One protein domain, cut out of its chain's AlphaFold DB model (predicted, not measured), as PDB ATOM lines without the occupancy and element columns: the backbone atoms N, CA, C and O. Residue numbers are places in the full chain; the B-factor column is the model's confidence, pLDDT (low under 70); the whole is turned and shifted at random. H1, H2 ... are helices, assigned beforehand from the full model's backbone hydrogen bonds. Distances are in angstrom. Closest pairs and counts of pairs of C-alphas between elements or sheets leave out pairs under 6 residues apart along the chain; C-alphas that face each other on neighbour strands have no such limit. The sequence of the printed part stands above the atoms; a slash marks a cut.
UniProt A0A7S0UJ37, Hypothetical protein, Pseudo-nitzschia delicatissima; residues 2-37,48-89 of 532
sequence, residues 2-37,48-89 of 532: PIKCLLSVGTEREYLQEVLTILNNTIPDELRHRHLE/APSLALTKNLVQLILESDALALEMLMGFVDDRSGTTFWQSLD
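This is residues 2 to 37 and 48 to 89 of the 532 residues of the protein "Hypothetical protein" of Pseudo-nitzschia delicatissima (UniProt A0A7S0UJ37). Two helices, H1 and H2, make a hairpin, and the longest helix, H4, runs lengthwise near it; the short H5 turns off the far end of H4 and crosses steeply over H2. The very short H3 follows H2 closely and packs on H4, while residues 75 to 89, a looped tail with no named element, run on from H5 and fold back on themselves. The printed part has 78 residues with five named helices, H1 to H5 in chain order, and no named strand; its class is all helix. The whole is compact, with a radius of gyration of the C-alphas of 11.9 A and spans of 35 by 24 by 18 A.

Start at residues 2 to 12, which are H1, and go on to residues 16 to 26, H2. These two touch and form a helical hairpin: the closest C-alphas, those of Gly 10 and Leu 16, are 4.2 A apart, and the helices run opposite ways at a shallow tilt of 23 degrees. Next comes H3, residues 28 to 32, close to H2 but not clearly touching it, with the closest C-alphas, those of Asn 24 and Leu 31, 7.3 A apart. Beyond the cut look for H4, residues 51 to 62. It touches H3 with residues 53 to 58 alone, and the closest C-alphas are those of Leu 31 and Thr 54, 5.3 A apart. H4 is close to H1 but not clearly touching it, with the C-alphas of Lys 4 and Leu 60 the closest at 7.0 A; the two run the same way at a shallow tilt of 17 degrees. H2 and H4 are near each other, with 5 pairs of C-alphas within 10 A. H5, residues 68 to 74, touches H4 only at the corner, where the C-alphas of Leu 62 and Ala 68 are the closest at 5.5 A; their lines are only just about perpendicular, at 70.5 degrees. H5 touches H2 at a steep tilt of 57 degrees, with the C-alphas of Gln 17 and Met 71 the closest at 6.6 A. H1 and H5 are apart, as are H1 and H3, and H3 and H5. In H1, H2, H3, H4 and H5 every O i to N i+4 pair is within hydrogen-bond range.

Find C-alpha 2 at (198.911, 160.015, 203.795); from there H1 runs 15.4 A to C-alpha 12. H2 covers 15.2 A from C-alpha 16 to C-alpha 26, and H3, residues 28 to 32, is a short piece. Find C-alpha 51 at (206.825, 144.466, 211.970), where H4 begins its 16.4 A. H5 runs 9.8 A from C-alpha 68 to C-alpha 74 at (215.222, 162.583, 219.845).

The two C-alphas farthest apart are those of Glu 12 and Glu 37, at 35.9 A. Residues 38 to 47 are not printed, and C-alphas 37 and 48 stand 9.9 A apart across this cut, which lies in the link from H3 to H4. Of the links that are printed whole, H1 to H2, H2 to H3 and H4 to H5 are tight. The mean pLDDT of the printed part is 88.6, and residues 36 to 37 and 48 to 49 are under 70.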
ATOM      1  N   PRO A   2     199.035 158.761 203.034       90.06
ATOM      2  CA  PRO A   2     198.911 160.015 203.795       90.06
ATOM      3  C   PRO A   2     200.216 160.447 204.476       90.06
ATOM      4  O   PRO A   2     200.615 161.597 204.370       90.06
ATOM      5  N   ILE A   3     200.929 159.490 205.076       92.00
ATOM      6  CA  ILE A   3     202.229 159.715 205.724       92.00
ATOM      7  C   ILE A   3     203.291 160.181 204.718       92.00
ATOM      8  O   ILE A   3     204.018 161.119 205.004       92.00
ATOM      9  N   LYS A   4     203.333 159.602 203.507       90.75
ATOM     10  CA  LYS A   4     204.250 160.044 202.439       90.75
ATOM     11  C   LYS A   4     203.989 161.498 202.042       90.75
ATOM     12  O   LYS A   4     204.929 162.268 201.910       90.75
ATOM     13  N   CYS A   5     202.720 161.871 201.868       91.44
ATOM     14  CA  CYS A   5     202.347 163.252 201.558       91.44
ATOM     15  C   CYS A   5     202.710 164.199 202.703       91.44
ATOM     16  O   CYS A   5     203.220 165.283 202.450       91.44
ATOM     17  N   LEU A   6     202.473 163.784 203.949       93.19
ATOM     18  CA  LEU A   6     202.797 164.587 205.122       93.19
ATOM     19  C   LEU A   6     204.310 164.813 205.249       93.19
ATOM     20  O   LEU A   6     204.723 165.950 205.442       93.19
ATOM     21  N   LEU A   7     205.122 163.765 205.072       93.56
ATOM     22  CA  LEU A   7     206.584 163.859 205.075       93.56
ATOM     23  C   LEU A   7     207.097 164.743 203.934       93.56
ATOM     24  O   LEU A   7     207.890 165.636 204.188       93.56
ATOM     25  N   SER A   8     206.582 164.582 202.710       91.94
ATOM     26  CA  SER A   8     206.945 165.440 201.568       91.94
ATOM     27  C   SER A   8     206.641 166.918 201.835       91.94
ATOM     28  O   SER A   8     207.499 167.764 201.603       91.94
ATOM     29  N   VAL A   9     205.468 167.238 202.393       92.25
ATOM     30  CA  VAL A   9     205.132 168.618 202.786       92.25
ATOM     31  C   VAL A   9     206.027 169.110 203.927       92.25
ATOM     32  O   VAL A   9     206.428 170.271 203.916       92.25
ATOM     33  N   GLY A  10     206.332 168.246 204.899       90.69
ATOM     34  CA  GLY A  10     207.231 168.540 206.014       90.69
ATOM     35  C   GLY A  10     208.635 168.899 205.542       90.69
ATOM     36  O   GLY A  10     209.150 169.938 205.939       90.69
ATOM     37  N   THR A  11     209.218 168.099 204.648       90.44
ATOM     38  CA  THR A  11     210.545 168.354 204.076       90.44
ATOM     39  C   THR A  11     210.545 169.606 203.193       90.44
ATOM     40  O   THR A  11     211.366 170.494 203.398       90.44
ATOM     41  N   GLU A  12     209.598 169.744 202.254       91.56
ATOM     42  CA  GLU A  12     209.558 170.884 201.315       91.56
ATOM     43  C   GLU A  12     209.335 172.241 201.993       91.56
ATOM     44  O   GLU A  12     209.675 173.282 201.430       91.56
ATOM     45  N   ARG A  13     208.712 172.246 203.176       91.81
ATOM     46  CA  ARG A  13     208.370 173.467 203.911       91.81
ATOM     47  C   ARG A  13     209.140 173.638 205.218       91.81
ATOM     48  O   ARG A  13     208.770 174.522 205.983       91.81
ATOM     49  N   GLU A  14     210.160 172.820 205.469       89.69
ATOM     50  CA  GLU A  14     210.992 172.872 206.683       89.69
ATOM     51  C   GLU A  14     210.207 172.654 208.001       89.69
ATOM     52  O   GLU A  14     210.604 173.140 209.054       89.69
ATOM     53  N   TYR A  15     209.109 171.886 207.963       92.25
ATOM     54  CA  TYR A  15     208.285 171.497 209.128       92.25
ATOM     55  C   TYR A  15     208.400 170.001 209.462       92.25
ATOM     56  O   TYR A  15     207.447 169.364 209.924       92.25
ATOM     57  N   LEU A  16     209.542 169.380 209.147       91.75
ATOM     58  CA  LEU A  16     209.723 167.942 209.344       91.75
ATOM     59  C   LEU A  16     209.570 167.552 210.821       91.75
ATOM     60  O   LEU A  16     208.920 166.554 211.123       91.75
ATOM     61  N   GLN A  17     210.095 168.358 211.745       91.44
ATOM     62  CA  GLN A  17     210.011 168.082 213.178       91.44
ATOM     63  C   GLN A  17     208.556 168.050 213.676       91.44
ATOM     64  O   GLN A  17     208.169 167.138 214.411       91.44
ATOM     65  N   GLU A  18     207.721 168.997 213.249       92.38
ATOM     66  CA  GLU A  18     206.297 169.047 213.578       92.38
ATOM     67  C   GLU A  18     205.544 167.872 212.961       92.38
ATOM     68  O   GLU A  18     204.718 167.248 213.627       92.38
ATOM     69  N   VAL A  19     205.851 167.529 211.707       92.69
ATOM     70  CA  VAL A  19     205.274 166.361 211.034       92.69
ATOM     71  C   VAL A  19     205.587 165.080 211.798       92.69
ATOM     72  O   VAL A  19     204.679 164.295 212.077       92.69
ATOM     73  N   LEU A  20     206.846 164.872 212.176       91.19
ATOM     74  CA  LEU A  20     207.246 163.693 212.932       91.19
ATOM     75  C   LEU A  20     206.634 163.685 214.341       91.19
ATOM     76  O   LEU A  20     206.226 162.626 214.809       91.19
ATOM     77  N   THR A  21     206.460 164.850 214.972       90.88
ATOM     78  CA  THR A  21     205.729 164.979 216.246       90.88
ATOM     79  C   THR A  21     204.268 164.545 216.090       90.88
ATOM     80  O   THR A  21     203.752 163.784 216.905       90.88
ATOM     81  N   ILE A  22     203.594 164.970 215.015       91.94
ATOM     82  CA  ILE A  22     202.218 164.548 214.715       91.94
ATOM     83  C   ILE A  22     202.153 163.031 214.532       91.94
ATOM     84  O   ILE A  22     201.257 162.394 215.085       91.94
ATOM     85  N   LEU A  23     203.091 162.439 213.788       91.81
ATOM     86  CA  LEU A  23     203.152 160.987 213.607       91.81
ATOM     87  C   LEU A  23     203.388 160.266 214.939       91.81
ATOM     88  O   LEU A  23     202.660 159.324 215.244       91.81
ATOM     89  N   ASN A  24     204.331 160.746 215.752       90.19
ATOM     90  CA  ASN A  24     204.631 160.196 217.071       90.19
ATOM     91  C   ASN A  24     203.403 160.185 217.991       90.19
ATOM     92  O   ASN A  24     203.217 159.230 218.731       90.19
ATOM     93  N   ASN A  25     202.551 161.207 217.902       88.75
ATOM     94  CA  ASN A  25     201.356 161.330 218.738       88.75
ATOM     95  C   ASN A  25     200.145 160.574 218.174       88.75
ATOM     96  O   ASN A  25     199.269 160.162 218.928       88.75
ATOM     97  N   THR A  26     200.068 160.416 216.849       89.75
ATOM     98  CA  THR A  26     198.897 159.826 216.178       89.75
ATOM     99  C   THR A  26     199.017 158.312 216.029       89.75
ATOM    100  O   THR A  26     198.015 157.617 216.151       89.75
ATOM    101  N   ILE A  27     200.222 157.806 215.747       89.62
ATOM    102  CA  ILE A  27     200.505 156.378 215.517       89.62
ATOM    103  C   ILE A  27     201.720 155.887 216.337       89.62
ATOM    104  O   ILE A  27     202.656 155.295 215.781       89.62
ATOM    105  N   PRO A  28     201.776 156.161 217.661       88.56
ATOM    106  CA  PRO A  28     202.924 155.796 218.494       88.56
ATOM    107  C   PRO A  28     203.181 154.289 218.513       88.56
ATOM    108  O   PRO A  28     204.342 153.872 218.556       88.56
ATOM    109  N   ASP A  29     202.113 153.490 218.488       88.25
ATOM    110  CA  ASP A  29     202.165 152.041 218.651       88.25
ATOM    111  C   ASP A  29     202.617 151.353 217.354       88.25
ATOM    112  O   ASP A  29     203.449 150.447 217.396       88.25
ATOM    113  N   GLU A  30     202.198 151.839 216.181       90.38
ATOM    114  CA  GLU A  30     202.683 151.359 214.884       90.38
ATOM    115  C   GLU A  30     204.151 151.724 214.642       90.38
ATOM    116  O   GLU A  30     204.898 150.914 214.088       90.38
ATOM    117  N   LEU A  31     204.587 152.913 215.077       89.12
ATOM    118  CA  LEU A  31     205.989 153.339 214.981       89.12
ATOM    119  C   LEU A  31     206.916 152.530 215.898       89.12
ATOM    120  O   LEU A  31     208.084 152.341 215.564       89.12
ATOM    121  N   ARG A  32     206.407 152.058 217.041       89.88
ATOM    122  CA  ARG A  32     207.188 151.335 218.060       89.88
ATOM    123  C   ARG A  32     206.945 149.829 218.088       89.88
ATOM    124  O   ARG A  32     207.533 149.153 218.926       89.88
ATOM    125  N   HIS A  33     206.098 149.324 217.191       88.56
ATOM    126  CA  HIS A  33     205.672 147.925 217.135       88.56
ATOM    127  C   HIS A  33     205.093 147.423 218.474       88.56
ATOM    128  O   HIS A  33     205.429 146.348 218.963       88.56
ATOM    129  N   ARG A  34     204.230 148.227 219.102       84.00
ATOM    130  CA  ARG A  34     203.591 147.871 220.374       84.00
ATOM    131  C   ARG A  34     202.264 147.173 220.156       84.00
ATOM    132  O   ARG A  34     201.535 147.460 219.207       84.00
ATOM    133  N   HIS A  35     201.933 146.282 221.083       73.06
ATOM    134  CA  HIS A  35     200.566 145.811 221.219       73.06
ATOM    135  C   HIS A  35     199.686 146.974 221.680       73.06
ATOM    136  O   HIS A  35     200.065 147.719 222.584       73.06
ATOM    137  N   LEU A  36     198.514 147.112 221.059       62.84
ATOM    138  CA  LEU A  36     197.442 147.922 221.618       62.84
ATOM    139  C   LEU A  36     197.028 147.233 222.920       62.84
ATOM    140  O   LEU A  36     196.359 146.199 222.895       62.84
ATOM    141  N   GLU A  37     197.518 147.746 224.045       54.34
ATOM    142  CA  GLU A  37     196.952 147.415 225.344       54.34
ATOM    143  C   GLU A  37     195.540 148.000 225.347       54.34
ATOM    144  O   GLU A  37     195.352 149.200 225.544       54.34
ATOM    145  N   ALA A  48     198.861 142.600 216.841       58.47
ATOM    146  CA  ALA A  48     199.982 143.536 216.805       58.47
ATOM    147  C   ALA A  48     200.130 144.130 215.393       58.47
ATOM    148  O   ALA A  48     199.994 143.383 214.412       58.47
ATOM    149  N   PRO A  49     200.448 145.430 215.255       66.62
ATOM    150  CA  PRO A  49     200.831 145.973 213.958       66.62
ATOM    151  C   PRO A  49     201.992 145.140 213.415       66.62
ATOM    152  O   PRO A  49     202.898 144.787 214.161       66.62
ATOM    153  N   SER A  50     201.975 144.764 212.136       83.00
ATOM    154  CA  SER A  50     203.035 143.900 211.608       83.00
ATOM    155  C   SER A  50     204.390 144.616 211.665       83.00
ATOM    156  O   SER A  50     204.482 145.807 211.377       83.00
ATOM    157  N   LEU A  51     205.469 143.893 211.975       86.25
ATOM    158  CA  LEU A  51     206.825 144.466 211.970       86.25
ATOM    159  C   LEU A  51     207.181 145.074 210.601       86.25
ATOM    160  O   LEU A  51     207.917 146.053 210.515       86.25
ATOM    161  N   ALA A  52     206.614 144.521 209.525       88.06
ATOM    162  CA  ALA A  52     206.728 145.066 208.178       88.06
ATOM    163  C   ALA A  52     206.130 146.479 208.064       88.06
ATOM    164  O   ALA A  52     206.712 147.331 207.398       88.06
ATOM    165  N   LEU A  53     204.996 146.753 208.721       90.06
ATOM    166  CA  LEU A  53     204.422 148.098 208.769       90.06
ATOM    167  C   LEU A  53     205.371 149.061 209.484       90.06
ATOM    168  O   LEU A  53     205.692 150.103 208.920       90.06
ATOM    169  N   THR A  54     205.861 148.696 210.670       92.06
ATOM    170  CA  THR A  54     206.806 149.520 211.439       92.06
ATOM    171  C   THR A  54     208.065 149.832 210.632       92.06
ATOM    172  O   THR A  54     208.415 151.001 210.482       92.06
ATOM    173  N   LYS A  55     208.688 148.818 210.013       92.06
ATOM    174  CA  LYS A  55     209.843 149.004 209.118       92.06
ATOM    175  C   LYS A  55     209.537 149.971 207.978       92.06
ATOM    176  O   LYS A  55     210.289 150.913 207.773       92.06
ATOM    177  N   ASN A  56     208.411 149.792 207.288       91.94
ATOM    178  CA  ASN A  56     208.020 150.676 206.190       91.94
ATOM    179  C   ASN A  56     207.814 152.122 206.660       91.94
ATOM    180  O   ASN A  56     208.208 153.050 205.965       91.94
ATOM    181  N   LEU A  57     207.195 152.339 207.821       93.12
ATOM    182  CA  LEU A  57     206.984 153.683 208.361       93.12
ATOM    183  C   LEU A  57     208.305 154.374 208.691       93.12
ATOM    184  O   LEU A  57     208.517 155.514 208.283       93.12
ATOM    185  N   VAL A  58     209.193 153.671 209.392       93.94
ATOM    186  CA  VAL A  58     210.506 154.192 209.771       93.94
ATOM    187  C   VAL A  58     211.367 154.437 208.529       93.94
ATOM    188  O   VAL A  58     211.989 155.489 208.428       93.94
ATOM    189  N   GLN A  59     211.332 153.543 207.540       93.44
ATOM    190  CA  GLN A  59     212.015 153.732 206.260       93.44
ATOM    191  C   GLN A  59     211.546 155.004 205.548       93.44
ATOM    192  O   GLN A  59     212.376 155.797 205.120       93.44
ATOM    193  N   LEU A  60     210.233 155.259 205.485       93.06
ATOM    194  CA  LEU A  60     209.716 156.493 204.885       93.06
ATOM    195  C   LEU A  60     210.199 157.750 205.604       93.06
ATOM    196  O   LEU A  60     210.440 158.762 204.951       93.06
ATOM    197  N   ILE A  61     210.330 157.691 206.931       93.38
ATOM    198  CA  ILE A  61     210.891 158.788 207.719       93.38
ATOM    199  C   ILE A  61     212.362 158.990 207.345       93.38
ATOM    200  O   ILE A  61     212.746 160.109 207.020       93.38
ATOM    201  N   LEU A  62     213.175 157.933 207.319       92.44
ATOM    202  CA  LEU A  62     214.603 158.054 206.999       92.44
ATOM    203  C   LEU A  62     214.872 158.494 205.554       92.44
ATOM    204  O   LEU A  62     215.841 159.200 205.300       92.44
ATOM    205  N   GLU A  63     214.021 158.098 204.609       91.12
ATOM    206  CA  GLU A  63     214.118 158.515 203.205       91.12
ATOM    207  C   GLU A  63     213.670 159.968 202.981       91.12
ATOM    208  O   GLU A  63     213.919 160.521 201.910       91.12
ATOM    209  N   SER A  64     212.998 160.590 203.958       90.94
ATOM    210  CA  SER A  64     212.417 161.927 203.791       90.94
ATOM    211  C   SER A  64     213.424 163.072 203.903       90.94
ATOM    212  O   SER A  64     213.245 164.080 203.221       90.94
ATOM    213  N   ASP A  65     214.452 162.939 204.746       90.38
ATOM    214  CA  ASP A  65     215.492 163.949 204.962       90.38
ATOM    215  C   ASP A  65     216.716 163.341 205.671       90.38
ATOM    216  O   ASP A  65     216.590 162.398 206.454       90.38
ATOM    217  N   ALA A  66     217.905 163.911 205.455       86.38
ATOM    218  CA  ALA A  66     219.144 163.446 206.080       86.38
ATOM    219  C   ALA A  66     219.163 163.598 207.618       86.38
ATOM    220  O   ALA A  66     219.843 162.831 208.298       86.38
ATOM    221  N   LEU A  67     218.420 164.562 208.173       89.31
ATOM    222  CA  LEU A  67     218.308 164.819 209.614       89.31
ATOM    223  C   LEU A  67     217.156 164.049 210.274       89.31
ATOM    224  O   LEU A  67     217.018 164.081 211.498       89.31
ATOM    225  N   ALA A  68     216.336 163.339 209.493       91.56
ATOM    226  CA  ALA A  68     215.152 162.651 209.999       91.56
ATOM    227  C   ALA A  68     215.488 161.601 211.068       91.56
ATOM    228  O   ALA A  68     214.713 161.422 212.007       91.56
ATOM    229  N   LEU A  69     216.647 160.936 210.961       92.12
ATOM    230  CA  LEU A  69     217.109 159.975 211.965       92.12
ATOM    231  C   LEU A  69     217.345 160.643 213.323       92.12
ATOM    232  O   LEU A  69     216.831 160.164 214.328       92.12
ATOM    233  N   GLU A  70     218.091 161.746 213.353       91.69
ATOM    234  CA  GLU A  70     218.401 162.481 214.588       91.69
ATOM    235  C   GLU A  70     217.116 163.003 215.245       91.69
ATOM    236  O   GLU A  70     216.916 162.864 216.452       91.69
ATOM    237  N   MET A  71     216.188 163.528 214.435       92.62
ATOM    238  CA  MET A  71     214.872 163.946 214.922       92.62
ATOM    239  C   MET A  71     214.079 162.764 215.489       92.62
ATOM    240  O   MET A  71     213.512 162.874 216.574       92.62
ATOM    241  N   LEU A  72     214.061 161.625 214.782       93.00
ATOM    242  CA  LEU A  72     213.358 160.419 215.214       93.00
ATOM    243  C   LEU A  72     213.895 159.905 216.556       93.00
ATOM    244  O   LEU A  72     213.120 159.609 217.464       93.00
ATOM    245  N   MET A  73     215.219 159.822 216.683       92.94
ATOM    246  CA  MET A  73     215.902 159.339 217.884       92.94
ATOM    247  C   MET A  73     215.699 160.275 219.082       92.94
ATOM    248  O   MET A  73     215.630 159.803 220.218       92.94
ATOM    249  N   GLY A  74     215.525 161.576 218.830       90.31
ATOM    250  CA  GLY A  74     215.222 162.583 219.845       90.31
ATOM    251  C   GLY A  74     213.789 162.563 220.384       90.31
ATOM    252  O   GLY A  74     213.535 163.189 221.415       90.31
ATOM    253  N   PHE A  75     212.841 161.863 219.745       89.38
ATOM    254  CA  PHE A  75     211.465 161.831 220.249       89.38
ATOM    255  C   PHE A  75     211.357 161.085 221.563       89.38
ATOM    256  O   PHE A  75     211.851 159.969 221.710       89.38
ATOM    257  N   VAL A  76     210.618 161.681 222.490       87.56
ATOM    258  CA  VAL A  76     210.214 161.040 223.732       87.56
ATOM    259  C   VAL A  76     208.831 160.436 223.529       87.56
ATOM    260  O   VAL A  76     207.951 161.014 222.893       87.56
ATOM    261  N   ASP A  77     208.667 159.217 224.012       84.00
ATOM    262  CA  ASP A  77     207.381 158.549 224.087       84.00
ATOM    263  C   ASP A  77     206.605 159.044 225.309       84.00
ATOM    264  O   ASP A  77     207.056 158.856 226.438       84.00
ATOM    265  N   ASP A  78     205.422 159.616 225.096       81.69
ATOM    266  CA  ASP A  78     204.595 160.167 226.173       81.69
ATOM    267  C   ASP A  78     204.158 159.103 227.194       81.69
ATOM    268  O   ASP A  78     203.951 159.427 228.364       81.69
ATOM    269  N   ARG A  79     204.051 157.824 226.788       81.75
ATOM    270  CA  ARG A  79     203.665 156.728 227.697       81.75
ATOM    271  C   ARG A  79     204.804 156.302 228.624       81.75
ATOM    272  O   ARG A  79     204.590 156.138 229.821       81.75
ATOM    273  N   SER A  80     206.006 156.092 228.085       82.50
ATOM    274  CA  SER A  80     207.155 155.598 228.864       82.50
ATOM    275  C   SER A  80     208.073 156.695 229.406       82.50
ATOM    276  O   SER A  80     208.882 156.425 230.291       82.50
ATOM    277  N   GLY A  81     207.997 157.916 228.871       86.19
ATOM    278  CA  GLY A  81     208.935 159.001 229.164       86.19
ATOM    279  C   GLY A  81     210.359 158.750 228.653       86.19
ATOM    280  O   GLY A  81     211.284 159.450 229.062       86.19
ATOM    281  N   THR A  82     210.556 157.749 227.787       90.00
ATOM    282  CA  THR A  82     211.871 157.372 227.239       90.00
ATOM    283  C   THR A  82     212.003 157.771 225.774       90.00
ATOM    284  O   THR A  82     211.004 158.023 225.098       90.00
ATOM    285  N   THR A  83     213.238 157.846 225.270       92.38
ATOM    286  CA  THR A  83     213.484 158.166 223.857       92.38
ATOM    287  C   THR A  83     212.973 157.063 222.934       92.38
ATOM    288  O   THR A  83     212.803 155.917 223.358       92.38
ATOM    289  N   PHE A  84     212.765 157.384 221.653       93.31
ATOM    290  CA  PHE A  84     212.232 156.464 220.651       93.31
ATOM    291  C   PHE A  84     212.918 155.099 220.720       93.31
ATOM    292  O   PHE A  84     212.243 154.099 220.951       93.31
ATOM    293  N   TRP A  85     214.250 155.061 220.651       94.81
ATOM    294  CA  TRP A  85     215.021 153.817 220.692       94.81
ATOM    295  C   TRP A  85     214.840 153.019 221.987       94.81
ATOM    296  O   TRP A  85     214.624 151.805 221.961       94.81
ATOM    297  N   GLN A  86     214.895 153.703 223.131       92.31
ATOM    298  CA  GLN A  86     214.746 153.083 224.451       92.31
ATOM    299  C   GLN A  86     213.330 152.550 224.689       92.31
ATOM    300  O   GLN A  86     213.136 151.613 225.461       92.31
ATOM    301  N   SER A  87     212.356 153.106 223.980       91.88
ATOM    302  CA  SER A  87     210.948 152.750 224.088       91.88
ATOM    303  C   SER A  87     210.557 151.498 223.279       91.88
ATOM    304  O   SER A  87     209.439 151.001 223.444       91.88
ATOM    305  N   LEU A  88     211.460 151.003 222.417       92.62
ATOM    306  CA  LEU A  88     211.303 149.786 221.610       92.62
ATOM    307  C   LEU A  88     211.643 148.522 222.407       92.62
ATOM    308  O   LEU A  88     212.562 148.529 223.234       92.62
ATOM    309  N   ASP A  89     210.964 147.423 222.083       91.00
ATOM    310  CA  ASP A  89     211.306 146.086 222.564       91.00
ATOM    311  C   ASP A  89     212.567 145.528 221.868       91.00
ATOM    312  O   ASP A  89     213.084 146.077 220.889       91.00
TER     313      ASP A  89